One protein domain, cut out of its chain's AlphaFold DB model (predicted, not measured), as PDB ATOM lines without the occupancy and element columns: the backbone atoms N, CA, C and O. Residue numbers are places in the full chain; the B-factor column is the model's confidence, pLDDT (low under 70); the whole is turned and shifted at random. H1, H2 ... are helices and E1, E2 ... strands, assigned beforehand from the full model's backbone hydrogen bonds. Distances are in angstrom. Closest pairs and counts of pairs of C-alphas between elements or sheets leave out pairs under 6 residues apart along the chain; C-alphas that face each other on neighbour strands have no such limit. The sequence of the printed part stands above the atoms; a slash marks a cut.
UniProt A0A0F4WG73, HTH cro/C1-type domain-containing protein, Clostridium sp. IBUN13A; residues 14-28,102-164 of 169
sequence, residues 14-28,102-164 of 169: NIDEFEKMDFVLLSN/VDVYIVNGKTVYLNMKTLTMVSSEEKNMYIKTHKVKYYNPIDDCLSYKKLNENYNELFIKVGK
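Overview. This is residues 14 to 28 and 102 to 164 of the 169 residues of the protein "HTH cro/C1-type domain-containing protein" of Clostridium sp. IBUN13A (UniProt A0A0F4WG73). Look first for a strongly twisted, branched sheet of five strands built round E7, with the short helix H1 over one face and the longer H2 standing up from the opposite face. Beyond it, a small hairpin of E5 and E6 makes a second sheet at one end, and a long link leads back to E7. The printed part has 78 residues, in the order H1 E1 E2 E3 E4 H2 E5 E6 E7; both sheets are antiparallel, and the class is mixed. The whole is compact, radius of gyration of the C-alphas 12.5 A, spanning 31 by 26 by 21 A.

Along the chain. Find E7, residues 159 to 164, running 16.0 A from C-alpha 159 at (132.802, 171.944, 75.501) to C-alpha 164 at (139.581, 176.332, 89.334). Its sheet also holds E1, residues 23 to 26, E2, 102 to 104, E3, 110 to 115, 15.6 A long, and E4, 120 to 123. H1 spans residues 15 to 20; H2, residues 124 to 134, is 15.6 A long and starts at (129.623, 180.843, 77.089). E5 is residues 138 to 140 and E6 145 to 147.

Arrangement. On one side of E7 lies E1, with N 26 and O 161 2.8 A apart; on the other side lie E2, N 164 to O 103 2.8 A, and E3, N 114 to O 160 2.8 A. E3 and E4 form a hairpin, N 122 to O 113 2.8 A. H2 is over E3 and E4, at a height over the sheet of 10.3 A; the closest C-alphas of H2 and E3 are Ser 124 and Thr 111, 5.9 A. H1 is over E1 and runs along the strands, at 17 degrees to E1 on the local plane. In the hairpin E5 and E6, N 138 and O 147 are 2.8 A apart. In both helices every O i to N i+4 pair is within hydrogen-bond range.

Size, cuts and confidence. Residues 29 to 101 are not printed, and C-alphas 28 and 102 are 13.5 A apart across the cut. The link from E6 to E7 is long. Residues 27 to 28 are under 70 in pLDDT.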
ATOM      1  N   ASN A  14     148.416 170.434  75.984       84.31
ATOM      2  CA  ASN A  14     147.888 169.161  76.473       84.31
ATOM      3  C   ASN A  14     147.092 169.349  77.780       84.31
ATOM      4  O   ASN A  14     147.080 170.424  78.380       84.31
ATOM      5  N   ILE A  15     146.413 168.286  78.220       82.12
ATOM      6  CA  ILE A  15     145.621 168.289  79.461       82.12
ATOM      7  C   ILE A  15     146.515 168.418  80.708       82.12
ATOM      8  O   ILE A  15     146.107 169.064  81.670       82.12
ATOM      9  N   ASP A  16     147.745 167.901  80.691       82.56
ATOM     10  CA  ASP A  16     148.642 167.982  81.852       82.56
ATOM     11  C   ASP A  16     149.006 169.436  82.192       82.56
ATOM     12  O   ASP A  16     149.111 169.807  83.361       82.56
ATOM     13  N   GLU A  17     149.186 170.291  81.181       82.88
ATOM     14  CA  GLU A  17     149.406 171.729  81.375       82.88
ATOM     15  C   GLU A  17     148.188 172.405  82.020       82.88
ATOM     16  O   GLU A  17     148.336 173.245  82.910       82.88
ATOM     17  N   PHE A  18     146.983 172.008  81.605       83.50
ATOM     18  CA  PHE A  18     145.735 172.498  82.180       83.50
ATOM     19  C   PHE A  18     145.625 172.135  83.670       83.50
ATOM     20  O   PHE A  18     145.313 173.001  84.490       83.50
ATOM     21  N   GLU A  19     145.957 170.896  84.043       78.44
ATOM     22  CA  GLU A  19     145.917 170.443  85.439       78.44
ATOM     23  C   GLU A  19     146.990 171.102  86.319       78.44
ATOM     24  O   GLU A  19     146.715 171.438  87.472       78.44
ATOM     25  N   LYS A  20     148.190 171.358  85.778       82.88
ATOM     26  CA  LYS A  20     149.277 172.068  86.484       82.88
ATOM     27  C   LYS A  20     148.932 173.511  86.856       82.88
ATOM     28  O   LYS A  20     149.615 174.093  87.691       82.88
ATOM     29  N   MET A  21     147.909 174.096  86.237       78.88
ATOM     30  CA  MET A  21     147.437 175.457  86.518       78.88
ATOM     31  C   MET A  21     146.221 175.487  87.444       78.88
ATOM     32  O   MET A  21     145.464 176.463  87.445       78.88
ATOM     33  N   ASP A  22     146.016 174.409  88.200       81.00
ATOM     34  CA  ASP A  22     144.912 174.243  89.141       81.00
ATOM     35  C   ASP A  22     143.525 174.305  88.493       81.00
ATOM     36  O   ASP A  22     142.512 174.492  89.175       81.00
ATOM     37  N   PHE A  23     143.445 174.115  87.175       84.69
ATOM     38  CA  PHE A  23     142.171 173.945  86.503       84.69
ATOM     39  C   PHE A  23     141.707 172.494  86.572       84.69
ATOM     40  O   PHE A  23     142.487 171.546  86.620       84.69
ATOM     41  N   VAL A  24     140.390 172.325  86.575       83.75
ATOM     42  CA  VAL A  24     139.734 171.020  86.545       83.75
ATOM     43  C   VAL A  24     138.531 171.059  85.615       83.75
ATOM     44  O   VAL A  24     137.842 172.074  85.485       83.75
ATOM     45  N   LEU A  25     138.261 169.933  84.961       85.12
ATOM     46  CA  LEU A  25     137.096 169.781  84.102       85.12
ATOM     47  C   LEU A  25     135.868 169.450  84.949       85.12
ATOM     48  O   LEU A  25     135.793 168.413  85.604       85.12
ATOM     49  N   LEU A  26     134.883 170.341  84.923       80.19
ATOM     50  CA  LEU A  26     133.602 170.168  85.592       80.19
ATOM     51  C   LEU A  26     132.638 169.444  84.649       80.19
ATOM     52  O   LEU A  26     131.737 170.055  84.066       80.19
ATOM     53  N   SER A  27     132.830 168.135  84.482       68.81
ATOM     54  CA  SER A  27     131.768 167.291  83.934       68.81
ATOM     55  C   SER A  27     130.600 167.223  84.930       68.81
ATOM     56  O   SER A  27     130.757 167.498  86.126       68.81
ATOM     57  N   ASN A  28     129.406 166.852  84.457       57.38
ATOM     58  CA  ASN A  28     128.242 166.676  85.337       57.38
ATOM     59  C   ASN A  28     128.513 165.669  86.477       57.38
ATOM     60  O   ASN A  28     127.940 165.799  87.561       57.38
ATOM     61  N   VAL A 102     136.509 173.538  94.486       77.50
ATOM     62  CA  VAL A 102     136.549 173.934  93.082       77.50
ATOM     63  C   VAL A 102     135.414 174.904  92.827       77.50
ATOM     64  O   VAL A 102     134.246 174.548  92.987       77.50
ATOM     65  N   ASP A 103     135.760 176.096  92.357       77.06
ATOM     66  CA  ASP A 103     134.787 177.068  91.877       77.06
ATOM     67  C   ASP A 103     134.750 177.103  90.356       77.06
ATOM     68  O   ASP A 103     135.726 176.791  89.672       77.06
ATOM     69  N   VAL A 104     133.597 177.490  89.810       83.06
ATOM     70  CA  VAL A 104     133.462 177.722  88.370       83.06
ATOM     71  C   VAL A 104     134.417 178.839  87.971       83.06
ATOM     72  O   VAL A 104     134.379 179.928  88.543       83.06
ATOM     73  N   TYR A 105     135.244 178.588  86.959       85.69
ATOM     74  CA  TYR A 105     136.144 179.610  86.460       85.69
ATOM     75  C   TYR A 105     135.359 180.634  85.633       85.69
ATOM     76  O   TYR A 105     134.724 180.306  84.621       85.69
ATOM     77  N   ILE A 106     135.371 181.879  86.109       83.56
ATOM     78  CA  ILE A 106     134.639 183.003  85.529       83.56
ATOM     79  C   ILE A 106     135.642 184.060  85.079       83.56
ATOM     80  O   ILE A 106     136.481 184.506  85.856       83.56
ATOM     81  N   VAL A 107     135.508 184.502  83.830       82.69
ATOM     82  CA  VAL A 107     136.292 185.596  83.251       82.69
ATOM     83  C   VAL A 107     135.313 186.657  82.763       82.69
ATOM     84  O   VAL A 107     134.374 186.346  82.032       82.69
ATOM     85  N   ASN A 108     135.493 187.910  83.191       82.50
ATOM     86  CA  ASN A 108     134.621 189.036  82.826       82.50
ATOM     87  C   ASN A 108     133.122 188.766  83.080       82.50
ATOM     88  O   ASN A 108     132.269 189.070  82.248       82.50
ATOM     89  N   GLY A 109     132.803 188.135  84.216       81.12
ATOM     90  CA  GLY A 109     131.428 187.785  84.594       81.12
ATOM     91  C   GLY A 109     130.820 186.614  83.812       81.12
ATOM     92  O   GLY A 109     129.649 186.297  84.006       81.12
ATOM     93  N   LYS A 110     131.593 185.950  82.946       83.88
ATOM     94  CA  LYS A 110     131.129 184.855  82.089       83.88
ATOM     95  C   LYS A 110     131.801 183.539  82.447       83.88
ATOM     96  O   LYS A 110     133.001 183.485  82.697       83.88
ATOM     97  N   THR A 111     131.021 182.459  82.432       86.94
ATOM     98  CA  THR A 111     131.547 181.100  82.617       86.94
ATOM     99  C   THR A 111     132.403 180.687  81.423       86.94
ATOM    100  O   THR A 111     132.010 180.899  80.269       86.94
ATOM    101  N   VAL A 112     133.537 180.053  81.720       90.38
ATOM    102  CA  VAL A 112     134.499 179.546  80.737       90.38
ATOM    103  C   VAL A 112     134.340 178.036  80.533       90.38
ATOM    104  O   VAL A 112     134.026 177.281  81.459       90.38
ATOM    105  N   TYR A 113     134.567 177.595  79.299       91.12
ATOM    106  CA  TYR A 113     134.554 176.196  78.881       91.12
ATOM    107  C   TYR A 113     135.860 175.850  78.168       91.12
ATOM    108  O   TYR A 113     136.411 176.700  77.482       91.12
ATOM    109  N   LEU A 114     136.336 174.612  78.280       91.56
ATOM    110  CA  LEU A 114     137.441 174.093  77.477       91.56
ATOM    111  C   LEU A 114     136.874 173.375  76.250       91.56
ATOM    112  O   LEU A 114     136.018 172.498  76.386       91.56
ATOM    113  N   ASN A 115     137.343 173.741  75.059       91.50
ATOM    114  CA  ASN A 115     137.102 172.981  73.838       91.50
ATOM    115  C   ASN A 115     138.027 171.759  73.819       91.50
ATOM    116  O   ASN A 115     139.239 171.905  73.695       91.50
ATOM    117  N   MET A 116     137.459 170.560  73.909       90.31
ATOM    118  CA  MET A 116     138.219 169.312  74.014       90.31
ATOM    119  C   MET A 116     138.972 168.933  72.736       90.31
ATOM    120  O   MET A 116     139.912 168.151  72.811       90.31
ATOM    121  N   LYS A 117     138.585 169.481  71.576       89.38
ATOM    122  CA  LYS A 117     139.290 169.241  70.310       89.38
ATOM    123  C   LYS A 117     140.519 170.139  70.159       89.38
ATOM    124  O   LYS A 117     141.549 169.702  69.666       89.38
ATOM    125  N   THR A 118     140.398 171.413  70.526       89.25
ATOM    126  CA  THR A 118     141.448 172.424  70.289       89.25
ATOM    127  C   THR A 118     142.252 172.782  71.533       89.25
ATOM    128  O   THR A 118     143.232 173.514  71.414       89.25
ATOM    129  N   LEU A 119     141.811 172.323  72.708       88.25
ATOM    130  CA  LEU A 119     142.338 172.678  74.026       88.25
ATOM    131  C   LEU A 119     142.392 174.193  74.263       88.25
ATOM    132  O   LEU A 119     143.299 174.723  74.896       88.25
ATOM    133  N   THR A 120     141.389 174.906  73.753       90.62
ATOM    134  CA  THR A 120     141.233 176.352  73.950       90.62
ATOM    135  C   THR A 120     140.086 176.632  74.900       90.62
ATOM    136  O   THR A 120     138.990 176.084  74.738       90.62
ATOM    137  N   MET A 121     140.305 177.522  75.862       90.44
ATOM    138  CA  MET A 121     139.214 178.101  76.631       90.44
ATOM    139  C   MET A 121     138.325 178.949  75.722       90.44
ATOM    140  O   MET A 121     138.806 179.590  74.795       90.44
ATOM    141  N   VAL A 122     137.023 178.938  75.978       90.12
ATOM    142  CA  VAL A 122     136.028 179.742  75.266       90.12
ATOM    143  C   VAL A 122     134.971 180.256  76.233       90.12
ATOM    144  O   VAL A 122     134.673 179.620  77.253       90.12
ATOM    145  N   SER A 123     134.379 181.402  75.916       90.06
ATOM    146  CA  SER A 123     133.252 181.931  76.676       90.06
ATOM    147  C   SER A 123     131.973 181.129  76.428       90.06
ATOM    148  O   SER A 123     131.845 180.327  75.497       90.06
ATOM    149  N   SER A 124     130.970 181.387  77.267       87.19
ATOM    150  CA  SER A 124     129.623 180.843  77.089       87.19
ATOM    151  C   SER A 124     129.007 181.234  75.735       87.19
ATOM    152  O   SER A 124     128.332 180.418  75.109       87.19
ATOM    153  N   GLU A 125     129.243 182.458  75.252       89.06
ATOM    154  CA  GLU A 125     128.726 182.932  73.963       89.06
ATOM    155  C   GLU A 125     129.420 182.262  72.781       89.06
ATOM    156  O   GLU A 125     128.734 181.796  71.874       89.06
ATOM    157  N   GLU A 126     130.750 182.158  72.812       88.31
ATOM    158  CA  GLU A 126     131.529 181.495  71.762       88.31
ATOM    159  C   GLU A 126     131.143 180.023  71.638       88.31
ATOM    160  O   GLU A 126     130.868 179.542  70.538       88.31
ATOM    161  N   LYS A 127     131.015 179.323  72.775       89.94
ATOM    162  CA  LYS A 127     130.480 177.959  72.826       89.94
ATOM    163  C   LYS A 127     129.111 177.878  72.147       89.94
ATOM    164  O   LYS A 127     128.899 177.037  71.272       89.94
ATOM    165  N   ASN A 128     128.164 178.716  72.570       89.94
ATOM    166  CA  ASN A 128     126.788 178.655  72.076       89.94
ATOM    167  C   ASN A 128     126.708 178.977  70.579       89.94
ATOM    168  O   ASN A 128     125.981 178.310  69.842       89.94
ATOM    169  N   MET A 129     127.489 179.957  70.120       89.88
ATOM    170  CA  MET A 129     127.607 180.312  68.711       89.88
ATOM    171  C   MET A 129     128.213 179.162  67.902       89.88
ATOM    172  O   MET A 129     127.643 178.774  66.886       89.88
ATOM    173  N   TYR A 130     129.301 178.549  68.375       89.38
ATOM    174  CA  TYR A 130     129.949 177.431  67.691       89.38
ATOM    175  C   TYR A 130     129.013 176.228  67.534       89.38
ATOM    176  O   TYR A 130     128.870 175.710  66.425       89.38
ATOM    177  N   ILE A 131     128.338 175.813  68.616       89.44
ATOM    178  CA  ILE A 131     127.384 174.691  68.606       89.44
ATOM    179  C   ILE A 131     126.238 174.971  67.630       89.44
ATOM    180  O   ILE A 131     125.851 174.086  66.867       89.44
ATOM    181  N   LYS A 132     125.699 176.197  67.631       90.69
ATOM    182  CA  LYS A 132     124.594 176.590  66.750       90.69
ATOM    183  C   LYS A 132     125.004 176.577  65.277       90.69
ATOM    184  O   LYS A 132     124.259 176.052  64.453       90.69
ATOM    185  N   THR A 133     126.170 177.134  64.958       90.81
ATOM    186  CA  THR A 133     126.667 177.260  63.581       90.81
ATOM    187  C   THR A 133     127.056 175.908  62.993       90.81
ATOM    188  O   THR A 133     126.630 175.568  61.895       90.81
ATOM    189  N   HIS A 134     127.824 175.109  63.735       88.19
ATOM    190  CA  HIS A 134     128.398 173.865  63.218       88.19
ATOM    191  C   HIS A 134     127.520 172.641  63.485       88.19
ATOM    192  O   HIS A 134     127.792 171.572  62.952       88.19
ATOM    193  N   LYS A 135     126.472 172.777  64.313       92.56
ATOM    194  CA  LYS A 135     125.621 171.667  64.767       92.56
ATOM    195  C   LYS A 135     126.452 170.504  65.313       92.56
ATOM    196  O   LYS A 135     126.221 169.349  64.978       92.56
ATOM    197  N   VAL A 136     127.399 170.799  66.201       91.81
ATOM    198  CA  VAL A 136     128.217 169.794  66.899       91.81
ATOM    199  C   VAL A 136     128.156 170.024  68.400       91.81
ATOM    200  O   VAL A 136     128.099 171.163  68.857       91.81
ATOM    201  N   LYS A 137     128.145 168.939  69.173       91.94
ATOM    202  CA  LYS A 137     128.071 168.974  70.641       91.94
ATOM    203  C   LYS A 137     129.034 167.989  71.307       91.94
ATOM    204  O   LYS A 137     129.408 168.201  72.458       91.94
ATOM    205  N   TYR A 138     129.459 166.954  70.588       92.12
ATOM    206  CA  TYR A 138     130.312 165.887  71.087       92.12
ATOM    207  C   TYR A 138     131.565 165.723  70.228       92.12
ATOM    208  O   TYR A 138     131.542 166.010  69.028       92.12
ATOM    209  N   TYR A 139     132.627 165.234  70.858       92.75
ATOM    210  CA  TYR A 139     133.931 164.958  70.270       92.75
ATOM    211  C   TYR A 139     134.378 163.545  70.631       92.75
ATOM    212  O   TYR A 139     134.293 163.157  71.797       92.75
ATOM    213  N   ASN A 140     134.850 162.792  69.644       91.81
ATOM    214  CA  ASN A 140     135.504 161.510  69.854       91.81
ATOM    215  C   ASN A 140     137.018 161.693  69.649       91.81
ATOM    216  O   ASN A 140     137.426 161.966  68.519       91.81
ATOM    217  N   PRO A 141     137.838 161.557  70.709       87.94
ATOM    218  CA  PRO A 141     139.282 161.747  70.623       87.94
ATOM    219  C   PRO A 141     140.010 160.589  69.929       87.94
ATOM    220  O   PRO A 141     141.137 160.776  69.491       87.94
ATOM    221  N   ILE A 142     139.391 159.407  69.825       89.88
ATOM    222  CA  ILE A 142     139.987 158.232  69.170       89.88
ATOM    223  C   ILE A 142     139.922 158.400  67.650       89.88
ATOM    224  O   ILE A 142     140.924 158.238  66.961       89.88
ATOM    225  N   ASP A 143     138.747 158.776  67.148       90.56
ATOM    226  CA  ASP A 143     138.476 158.901  65.709       90.56
ATOM    227  C   ASP A 143     138.656 160.344  65.182       90.56
ATOM    228  O   ASP A 143     138.326 160.633  64.035       90.56
ATOM    229  N   ASP A 144     139.086 161.270  66.046       91.25
ATOM    230  CA  ASP A 144     139.169 162.725  65.825       91.25
ATOM    231  C   ASP A 144     137.944 163.347  65.110       91.25
ATOM    232  O   ASP A 144     138.042 164.224  64.244       91.25
ATOM    233  N   CYS A 145     136.736 162.914  65.483       91.31
ATOM    234  CA  CYS A 145     135.506 163.317  64.801       91.31
ATOM    235  C   CYS A 145     134.501 164.038  65.711       91.31
ATOM    236  O   CYS A 145     134.470 163.877  66.935       91.31
ATOM    237  N   LEU A 146     133.657 164.869  65.089       93.31
ATOM    238  CA  LEU A 146     132.641 165.680  65.760       93.31
ATOM    239  C   LEU A 146     131.238 165.173  65.435       93.31
ATOM    240  O   LEU A 146     130.953 164.773  64.310       93.31
ATOM    241  N   SER A 147     130.339 165.237  66.415       92.38
ATOM    242  CA  SER A 147     128.944 164.824  66.249       92.38
ATOM    243  C   SER A 147     127.994 165.724  67.029       92.38
ATOM    244  O   SER A 147     128.343 166.307  68.059       92.38
ATOM    245  N   TYR A 148     126.750 165.820  66.567       92.69
ATOM    246  CA  TYR A 148     125.676 166.459  67.326       92.69
ATOM    247  C   TYR A 148     125.049 165.542  68.384       92.69
ATOM    248  O   TYR A 148     124.490 166.024  69.368       92.69
ATOM    249  N   LYS A 149     125.126 164.220  68.192       90.50
ATOM    250  CA  LYS A 149     124.548 163.206  69.087       90.50
ATOM    251  C   LYS A 149     125.656 162.359  69.709       90.50
ATOM    252  O   LYS A 149     126.612 162.005  69.023       90.50
ATOM    253  N   LYS A 150     125.506 162.004  70.987       91.00
ATOM    254  CA  LYS A 150     126.391 161.038  71.643       91.00
ATOM    255  C   LYS A 150     126.084 159.661  71.058       91.00
ATOM    256  O   LYS A 150     124.957 159.195  71.201       91.00
ATOM    257  N   LEU A 151     127.040 159.070  70.345       86.88
ATOM    258  CA  LEU A 151     126.841 157.786  69.662       86.88
ATOM    259  C   LEU A 151     127.195 156.597  70.562       86.88
ATOM    260  O   LEU A 151     126.533 155.569  70.500       86.88
ATOM    261  N   ASN A 152     128.218 156.748  71.405       87.81
ATOM    262  CA  ASN A 152     128.675 155.746  72.367       87.81
ATOM    263  C   ASN A 152     129.489 156.423  73.491       87.81
ATOM    264  O   ASN A 152     129.521 157.655  73.597       87.81
ATOM    265  N   GLU A 153     130.126 155.621  74.341       84.94
ATOM    266  CA  GLU A 153     130.928 156.089  75.478       84.94
ATOM    267  C   GLU A 153     132.233 156.791  75.071       84.94
ATOM    268  O   GLU A 153     132.706 157.636  75.825       84.94
ATOM    269  N   ASN A 154     132.750 156.550  73.860       87.62
ATOM    270  CA  ASN A 154     133.972 157.194  73.362       87.62
ATOM    271  C   ASN A 154     133.760 158.682  73.024       87.62
ATOM    272  O   ASN A 154     134.723 159.427  72.861       87.62
ATOM    273  N   TYR A 155     132.506 159.135  72.908       89.19
ATOM    274  CA  TYR A 155     132.186 160.543  72.683       89.19
ATOM    275  C   TYR A 155     132.091 161.314  74.002       89.19
ATOM    276  O   TYR A 155     131.204 161.072  74.827       89.19
ATOM    277  N   ASN A 156     132.924 162.340  74.128       88.19
ATOM    278  CA  ASN A 156     132.882 163.321  75.204       88.19
ATOM    279  C   ASN A 156     132.105 164.571  74.782       88.19
ATOM    280  O   ASN A 156     131.934 164.842  73.592       88.19
ATOM    281  N   GLU A 157     131.622 165.358  75.748       90.94
ATOM    282  CA  GLU A 157     131.133 166.704  75.432       90.94
ATOM    283  C   GLU A 157     132.275 167.529  74.831       90.94
ATOM    284  O   GLU A 157     133.376 167.573  75.373       90.94
ATOM    285  N   LEU A 158     132.010 168.201  73.709       91.81
ATOM    286  CA  LEU A 158     133.019 169.010  73.021       91.81
ATOM    287  C   LEU A 158     133.460 170.212  73.869       91.81
ATOM    288  O   LEU A 158     134.614 170.616  73.802       91.81
ATOM    289  N   PHE A 159     132.543 170.782  74.655       90.94
ATOM    290  CA  PHE A 159     132.802 171.944  75.501       90.94
ATOM    291  C   PHE A 159     132.467 171.636  76.954       90.94
ATOM    292  O   PHE A 159     131.292 171.654  77.335       90.94
ATOM    293  N   ILE A 160     133.498 171.426  77.766       90.06
ATOM    294  CA  ILE A 160     133.357 171.077  79.182       90.06
ATOM    295  C   ILE A 160     133.582 172.322  80.033       90.06
ATOM    296  O   ILE A 160     134.453 173.137  79.740       90.06
ATOM    297  N   LYS A 161     132.760 172.518  81.067       89.69
ATOM    298  CA  LYS A 161     132.883 173.682  81.953       89.69
ATOM    299  C   LYS A 161     134.210 173.611  82.714       89.69
ATOM    300  O   LYS A 161     134.591 172.540  83.176       89.69
ATOM    301  N   VAL A 162     134.890 174.743  82.866       87.81
ATOM    302  CA  VAL A 162     136.150 174.818  83.614       87.81
ATOM    303  C   VAL A 162     135.871 175.232  85.054       87.81
ATOM    304  O   VAL A 162     135.132 176.185  85.309       87.81
ATOM    305  N   GLY A 163     136.476 174.512  85.991       85.81
ATOM    306  CA  GLY A 163     136.610 174.921  87.379       85.81
ATOM    307  C   GLY A 163     138.059 175.267  87.704       85.81
ATOM    308  O   GLY A 163     138.973 174.811  87.018       85.81
ATOM    309  N   LYS A 164     138.268 176.057  88.753       84.12
ATOM    310  CA  LYS A 164     139.581 176.332  89.334       84.12
ATOM    311  C   LYS A 164     139.589 175.867  90.785       84.12
ATOM    312  O   LYS A 164     138.623 176.118  91.510       84.12
TER     313      LYS A 164